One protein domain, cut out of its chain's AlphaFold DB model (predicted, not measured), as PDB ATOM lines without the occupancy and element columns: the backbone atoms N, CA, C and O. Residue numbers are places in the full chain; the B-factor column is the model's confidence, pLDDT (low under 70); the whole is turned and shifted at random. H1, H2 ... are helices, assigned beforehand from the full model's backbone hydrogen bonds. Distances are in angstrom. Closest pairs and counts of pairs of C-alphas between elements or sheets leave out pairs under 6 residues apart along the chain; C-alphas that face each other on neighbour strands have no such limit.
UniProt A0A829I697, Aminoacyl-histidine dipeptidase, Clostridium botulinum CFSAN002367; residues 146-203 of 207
ATOM      1  N   ILE A 146     -27.336  32.253  45.247       96.31
ATOM      2  CA  ILE A 146     -26.434  33.363  45.574       96.31
ATOM      3  C   ILE A 146     -26.170  34.225  44.342       96.31
ATOM      4  O   ILE A 146     -26.137  35.446  44.459       96.31
ATOM      5  N   ARG A 147     -26.089  33.618  43.151       95.25
ATOM      6  CA  ARG A 147     -26.014  34.352  41.886       95.25
ATOM      7  C   ARG A 147     -27.205  35.280  41.712       95.25
ATOM      8  O   ARG A 147     -27.002  36.463  41.466       95.25
ATOM      9  N   ASP A 148     -28.421  34.772  41.870       95.06
ATOM     10  CA  ASP A 148     -29.632  35.571  41.662       95.06
ATOM     11  C   ASP A 148     -29.704  36.751  42.655       95.06
ATOM     12  O   ASP A 148     -30.041  37.877  42.276       95.06
ATOM     13  N   ILE A 149     -29.300  36.528  43.914       96.69
ATOM     14  CA  ILE A 149     -29.182  37.582  44.935       96.69
ATOM     15  C   ILE A 149     -28.141  38.633  44.526       96.69
ATOM     16  O   ILE A 149     -28.403  39.836  44.610       96.69
ATOM     17  N   SER A 150     -26.968  38.203  44.072       96.00
ATOM     18  CA  SER A 150     -25.882  39.103  43.686       96.00
ATOM     19  C   SER A 150     -26.186  39.898  42.423       96.00
ATOM     20  O   SER A 150     -25.828  41.072  42.357       96.00
ATOM     21  N   VAL A 151     -26.907  39.317  41.461       95.38
ATOM     22  CA  VAL A 151     -27.403  40.025  40.271       95.38
ATOM     23  C   VAL A 151     -28.329  41.167  40.679       95.38
ATOM     24  O   VAL A 151     -28.136  42.306  40.251       95.38
ATOM     25  N   LEU A 152     -29.286  40.893  41.572       96.25
ATOM     26  CA  LEU A 152     -30.198  41.915  42.084       96.25
ATOM     27  C   LEU A 152     -29.446  43.024  42.834       96.25
ATOM     28  O   LEU A 152     -29.724  44.206  42.631       96.25
ATOM     29  N   ALA A 153     -28.482  42.657  43.682       96.44
ATOM     30  CA  ALA A 153     -27.660  43.620  44.410       96.44
ATOM     31  C   ALA A 153     -26.848  44.513  43.457       96.44
ATOM     32  O   ALA A 153     -26.850  45.733  43.615       96.44
ATOM     33  N   TYR A 154     -26.217  43.927  42.436       95.12
ATOM     34  CA  TYR A 154     -25.461  44.662  41.424       95.12
ATOM     35  C   TYR A 154     -26.354  45.648  40.664       95.12
ATOM     36  O   TYR A 154     -26.028  46.831  40.555       95.12
ATOM     37  N   LYS A 155     -27.530  45.198  40.214       95.69
ATOM     38  CA  LYS A 155     -28.500  46.050  39.520       95.69
ATOM     39  C   LYS A 155     -28.966  47.223  40.380       95.69
ATOM     40  O   LYS A 155     -29.077  48.336  39.878       95.69
ATOM     41  N   ASN A 156     -29.201  46.998  41.672       96.44
ATOM     42  CA  ASN A 156     -29.598  48.059  42.597       96.44
ATOM     43  C   ASN A 156     -28.485  49.096  42.819       96.44
ATOM     44  O   ASN A 156     -28.786  50.271  43.013       96.44
ATOM     45  N   LEU A 157     -27.219  48.673  42.797       94.31
ATOM     46  CA  LEU A 157     -26.067  49.554  43.005       94.31
ATOM     47  C   LEU A 157     -25.700  50.359  41.753       94.31
ATOM     48  O   LEU A 157     -25.382  51.540  41.863       94.31
ATOM     49  N   PHE A 158     -25.742  49.733  40.576       92.56
ATOM     50  CA  PHE A 158     -25.194  50.309  39.342       92.56
ATOM     51  C   PHE A 158     -26.252  50.654  38.288       92.56
ATOM     52  O   PHE A 158     -25.930  51.258  37.269       92.56
ATOM     53  N   GLY A 159     -27.515  50.272  38.500       94.50
ATOM     54  CA  GLY A 159     -28.615  50.531  37.566       94.50
ATOM     55  C   GLY A 159     -28.540  49.739  36.256       94.50
ATOM     56  O   GLY A 159     -29.338  49.983  35.352       94.50
ATOM     57  N   VAL A 160     -27.607  48.792  36.144       92.88
ATOM     58  CA  VAL A 160     -27.378  47.962  34.954       92.88
ATOM     59  C   VAL A 160     -27.339  46.485  35.334       92.88
ATOM     60  O   VAL A 160     -26.949  46.132  36.446       92.88
ATOM     61  N   GLU A 161     -27.751  45.619  34.410       92.62
ATOM     62  CA  GLU A 161     -27.642  44.169  34.598       92.62
ATOM     63  C   GLU A 161     -26.169  43.739  34.500       92.62
ATOM     64  O   GLU A 161     -25.495  44.127  33.538       92.62
ATOM     65  N   PRO A 162     -25.645  42.948  35.453       91.50
ATOM     66  CA  PRO A 162     -24.305  42.393  35.331       91.50
ATOM     67  C   PRO A 162     -24.253  41.337  34.223       91.50
ATOM     68  O   PRO A 162     -25.208  40.595  33.985       91.50
ATOM     69  N   ALA A 163     -23.090  41.212  33.585       88.06
ATOM     70  CA  ALA A 163     -22.819  40.081  32.713       88.06
ATOM     71  C   ALA A 163     -22.586  38.823  33.562       88.06
ATOM     72  O   ALA A 163     -21.640  38.762  34.346       88.06
ATOM     73  N   ILE A 164     -23.433  37.808  33.393       87.62
ATOM     74  CA  ILE A 164     -23.208  36.481  33.969       87.62
ATOM     75  C   ILE A 164     -22.377  35.697  32.963       87.62
ATOM     76  O   ILE A 164     -22.837  35.417  31.856       87.62
ATOM     77  N   THR A 165     -21.149  35.367  33.340       83.38
ATOM     78  CA  THR A 165     -20.214  34.663  32.468       83.38
ATOM     79  C   THR A 165     -19.512  33.546  33.222       83.38
ATOM     80  O   THR A 165     -19.386  33.586  34.445       83.38
ATOM     81  N   ALA A 166     -19.037  32.559  32.474       83.75
ATOM     82  CA  ALA A 166     -17.984  31.666  32.917       83.75
ATOM     83  C   ALA A 166     -16.752  31.932  32.051       83.75
ATOM     84  O   ALA A 166     -16.859  32.410  30.920       83.75
ATOM     85  N   ILE A 167     -15.573  31.657  32.591       83.25
ATOM     86  CA  ILE A 167     -14.309  31.915  31.904       83.25
ATOM     87  C   ILE A 167     -13.616  30.593  31.596       83.25
ATOM     88  O   ILE A 167     -13.649  29.663  32.400       83.25
ATOM     89  N   HIS A 168     -12.952  30.509  30.443       84.12
ATOM     90  CA  HIS A 168     -12.122  29.356  30.085       84.12
ATOM     91  C   HIS A 168     -10.731  29.447  30.749       84.12
ATOM     92  O   HIS A 168      -9.680  29.447  30.101       84.12
ATOM     93  N   ALA A 169     -10.734  29.589  32.072       80.81
ATOM     94  CA  ALA A 169      -9.556  29.726  32.916       80.81
ATOM     95  C   ALA A 169      -9.765  28.986  34.244       80.81
ATOM     96  O   ALA A 169     -10.892  28.652  34.610       80.81
ATOM     97  N   GLY A 170      -8.670  28.712  34.953       82.00
ATOM     98  CA  GLY A 170      -8.734  28.131  36.289       82.00
ATOM     99  C   GLY A 170      -9.110  29.190  37.322       82.00
ATOM    100  O   GLY A 170      -8.521  30.266  37.334       82.00
ATOM    101  N   LEU A 171     -10.074  28.864  38.183       87.56
ATOM    102  CA  LEU A 171     -10.403  29.619  39.390       87.56
ATOM    103  C   LEU A 171     -10.341  28.672  40.586       87.56
ATOM    104  O   LEU A 171     -10.734  27.506  40.487       87.56
ATOM    105  N   GLU A 172      -9.927  29.186  41.739       89.44
ATOM    106  CA  GLU A 172      -9.847  28.431  42.992       89.44
ATOM    107  C   GLU A 172     -11.214  27.895  43.437       89.44
ATOM    108  O   GLU A 172     -11.282  26.909  44.168       89.44
ATOM    109  N   CYS A 173     -12.313  28.470  42.934       90.31
ATOM    110  CA  CYS A 173     -13.669  27.954  43.123       90.31
ATOM    111  C   CYS A 173     -13.810  26.476  42.728       90.31
ATOM    112  O   CYS A 173     -14.573  25.764  43.374       90.31
ATOM    113  N   GLY A 174     -13.054  25.988  41.735       87.88
ATOM    114  CA  GLY A 174     -13.036  24.561  41.397       87.88
ATOM    115  C   GLY A 174     -12.528  23.713  42.566       87.88
ATOM    116  O   GLY A 174     -13.186  22.757  42.978       87.88
ATOM    117  N   LEU A 175     -11.394  24.105  43.158       89.38
ATOM    118  CA  LEU A 175     -10.803  23.431  44.323       89.38
ATOM    119  C   LEU A 175     -11.719  23.516  45.549       89.38
ATOM    120  O   LEU A 175     -11.906  22.536  46.277       89.38
ATOM    121  N   PHE A 176     -12.339  24.677  45.770       91.62
ATOM    122  CA  PHE A 176     -13.302  24.837  46.854       91.62
ATOM    123  C   PHE A 176     -14.522  23.949  46.660       91.62
ATOM    124  O   PHE A 176     -14.974  23.356  47.633       91.62
ATOM    125  N   LYS A 177     -15.033  23.791  45.437       88.44
ATOM    126  CA  LYS A 177     -16.196  22.942  45.157       88.44
ATOM    127  C   LYS A 177     -15.904  21.457  45.373       88.44
ATOM    128  O   LYS A 177     -16.782  20.736  45.830       88.44
ATOM    129  N   GLU A 178     -14.675  21.003  45.136       87.44
ATOM    130  CA  GLU A 178     -14.269  19.625  45.443       87.44
ATOM    131  C   GLU A 178     -14.360  19.322  46.950       87.44
ATOM    132  O   GLU A 178     -14.845  18.261  47.357       87.44
ATOM    133  N   THR A 179     -13.959  20.290  47.779       90.06
ATOM    134  CA  THR A 179     -13.971  20.171  49.245       90.06
ATOM    135  C   THR A 179     -15.348  20.487  49.846       90.06
ATOM    136  O   THR A 179     -15.804  19.824  50.775       90.06
ATOM    137  N   MET A 180     -16.036  21.492  49.305       92.50
ATOM    138  CA  MET A 180     -17.291  22.070  49.790       92.50
ATOM    139  C   MET A 180     -18.409  21.857  48.759       92.50
ATOM    140  O   MET A 180     -19.000  22.810  48.246       92.50
ATOM    141  N   LYS A 181     -18.695  20.587  48.457       87.44
ATOM    142  CA  LYS A 181     -19.542  20.142  47.332       87.44
ATOM    143  C   LYS A 181     -20.883  20.860  47.220       87.44
ATOM    144  O   LYS A 181     -21.251  21.315  46.138       87.44
ATOM    145  N   ASP A 182     -21.568  21.056  48.339       90.75
ATOM    146  CA  ASP A 182     -22.920  21.630  48.352       90.75
ATOM    147  C   ASP A 182     -22.937  23.160  48.477       90.75
ATOM    148  O   ASP A 182     -24.000  23.772  48.549       90.75
ATOM    149  N   THR A 183     -21.770  23.810  48.515       93.69
ATOM    150  CA  THR A 183     -21.707  25.266  48.679       93.69
ATOM    151  C   THR A 183     -22.012  25.962  47.361       93.69
ATOM    152  O   THR A 183     -21.360  25.711  46.345       93.69
ATOM    153  N   ASP A 184     -23.008  26.839  47.391       94.19
ATOM    154  CA  ASP A 184     -23.341  27.747  46.298       94.19
ATOM    155  C   ASP A 184     -22.330  28.905  46.273       94.19
ATOM    156  O   ASP A 184     -22.055  29.516  47.310       94.19
ATOM    157  N   MET A 185     -21.728  29.170  45.117       94.25
ATOM    158  CA  MET A 185     -20.587  30.077  44.981       94.25
ATOM    159  C   MET A 185     -20.750  30.974  43.760       94.25
ATOM    160  O   MET A 185     -21.298  30.564  42.741       94.25
ATOM    161  N   ILE A 186     -20.196  32.180  43.849       94.25
ATOM    162  CA  ILE A 186     -19.965  33.077  42.716       94.25
ATOM    163  C   ILE A 186     -18.577  33.702  42.842       94.25
ATOM    164  O   ILE A 186     -18.022  33.775  43.938       94.25
ATOM    165  N   SER A 187     -18.052  34.201  41.727       94.00
ATOM    166  CA  SER A 187     -16.843  35.016  41.682       94.00
ATOM    167  C   SER A 187     -17.160  36.322  40.961       94.00
ATOM    168  O   SER A 187     -17.864  36.323  39.951       94.00
ATOM    169  N   PHE A 188     -16.690  37.434  41.513       92.56
ATOM    170  CA  PHE A 188     -16.813  38.770  40.940       92.56
ATOM    171  C   PHE A 188     -15.647  39.629  41.435       92.56
ATOM    172  O   PHE A 188     -15.064  39.356  42.485       92.56
ATOM    173  N   GLY A 189     -15.304  40.674  40.688       91.25
ATOM    174  CA  GLY A 189     -14.171  41.536  41.004       91.25
ATOM    175  C   GLY A 189     -14.181  42.818  40.173       91.25
ATOM    176  O   GLY A 189     -15.079  43.002  39.350       91.25
ATOM    177  N   PRO A 190     -13.218  43.723  40.409       90.94
ATOM    178  CA  PRO A 190     -13.060  44.928  39.606       90.94
ATOM    179  C   PRO A 190     -12.564  44.599  38.190       90.94
ATOM    180  O   PRO A 190     -12.002  43.532  37.947       90.94
ATOM    181  N   ASP A 191     -12.704  45.560  37.277       90.12
ATOM    182  CA  ASP A 191     -12.077  45.502  35.955       90.12
ATOM    183  C   ASP A 191     -10.542  45.583  36.104       90.12
ATOM    184  O   ASP A 191      -9.999  46.629  36.481       90.12
ATOM    185  N   ILE A 192      -9.845  44.485  35.791       92.69
ATOM    186  CA  ILE A 192      -8.375  44.399  35.746       92.69
ATOM    187  C   ILE A 192      -7.939  44.250  34.286       92.69
ATOM    188  O   ILE A 192      -8.451  43.389  33.571       92.69
ATOM    189  N   ILE A 193      -7.016  45.096  33.836       93.00
ATOM    190  CA  ILE A 193      -6.545  45.163  32.449       93.00
ATOM    191  C   ILE A 193      -5.114  44.621  32.371       93.00
ATOM    192  O   ILE A 193      -4.322  44.853  33.281       93.00
ATOM    193  N   ASP A 194      -4.799  43.900  31.289       90.69
ATOM    194  CA  ASP A 194      -3.472  43.335  30.988       90.69
ATOM    195  C   ASP A 194      -2.893  42.418  32.084       90.69
ATOM    196  O   ASP A 194      -1.681  42.404  32.332       90.69
ATOM    197  N   VAL A 195      -3.773  41.640  32.727       89.56
ATOM    198  CA  VAL A 195      -3.438  40.680  33.792       89.56
ATOM    199  C   VAL A 195      -2.289  39.760  33.365       89.56
ATOM    200  O   VAL A 195      -2.288  39.234  32.251       89.56
ATOM    201  N   HIS A 196      -1.328  39.542  34.270       87.88
ATOM    202  CA  HIS A 196      -0.106  38.751  34.065       87.88
ATOM    203  C   HIS A 196       0.922  39.359  33.101       87.88
ATOM    204  O   HIS A 196       1.843  38.668  32.660       87.88
ATOM    205  N   THR A 197       0.820  40.653  32.799       91.81
ATOM    206  CA  THR A 197       1.839  41.387  32.040       91.81
ATOM    207  C   THR A 197       2.449  42.512  32.875       91.81
ATOM    208  O   THR A 197       1.925  42.899  33.916       91.81
ATOM    209  N   ALA A 198       3.549  43.098  32.397       93.19
ATOM    210  CA  ALA A 198       4.155  44.267  33.042       93.19
ATOM    211  C   ALA A 198       3.261  45.528  33.010       93.19
ATOM    212  O   ALA A 198       3.571  46.502  33.693       93.19
ATOM    213  N   ASN A 199       2.179  45.514  32.226       93.81
ATOM    214  CA  ASN A 199       1.235  46.622  32.082       93.81
ATOM    215  C   ASN A 199      -0.038  46.440  32.929       93.81
ATOM    216  O   ASN A 199      -0.975  47.223  32.779       93.81
ATOM    217  N   GLU A 200      -0.093  45.424  33.795       95.38
ATOM    218  CA  GLU A 200      -1.270  45.125  34.613       95.38
ATOM    219  C   GLU A 200      -1.711  46.331  35.463       95.38
ATOM    220  O   GLU A 200      -0.914  46.923  36.196       95.38
ATOM    221  N   HIS A 201      -2.993  46.701  35.380       92.94
ATOM    222  CA  HIS A 201      -3.565  47.792  36.173       92.94
ATOM    223  C   HIS A 201      -5.075  47.637  36.397       92.94
ATOM    224  O   HIS A 201      -5.791  47.006  35.618       92.94
ATOM    225  N   LEU A 202      -5.581  48.259  37.467       93.19
ATOM    226  CA  LEU A 202      -7.019  48.392  37.700       93.19
ATOM    227  C   LEU A 202      -7.581  49.537  36.866       93.19
ATOM    228  O   LEU A 202      -7.022  50.639  36.838       93.19
ATOM    229  N   LYS A 203      -8.734  49.308  36.242       88.25
ATOM    230  CA  LYS A 203      -9.470  50.377  35.577       88.25
ATOM    231  C   LYS A 203      -9.979  51.365  36.622       88.25
ATOM    232  O   LYS A 203     -10.648  50.991  37.586       88.25
TER     233      LYS A 203
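What this domain is: This is residues 146 to 203 of the 207 residues of the protein "Aminoacyl-histidine dipeptidase" of Clostridium botulinum CFSAN002367 (UniProt A0A829I697). Little regular structure is here: an open, flat model in which a 13-residue helix, H1, and a shorter one, H2, lie well separated, joined by the long loop 159 to 172. After H2 the chain folds back through the middle of the model and runs to the far end, where residues 192 to 202 make a small looped turn. The printed part has 58 residues with two named helices, H1 then H2, and no named strand; its class is all helix, with 20 residues in named elements. It is loose, with a radius of gyration of the C-alphas of 14.1 A, and spans 38 by 32 by 15 A.

How they stand to each other: H1, residues 146 to 158, and H2, residues 173 to 179, are apart, with no C-alpha of the one within 8 A of the other. In both helices every O i to N i+4 pair is within hydrogen-bond range. Residues 192 to 193 pair with residues 201 to 202, antiparallel.

Where its parts are: H1 is 18.1 A long, from C-alpha 146 at (-26.434, 33.363, 45.574). H2 is 9.9 A long and ends at C-alpha 179, (-13.971, 20.171, 49.245).

The domain as a whole: The C-alphas farthest apart, of Asp 182 and Ala 198, are 38.5 A apart. The link H1 to H2 is long. The printed part has no cut, and no printed residue is under 70 in pLDDT.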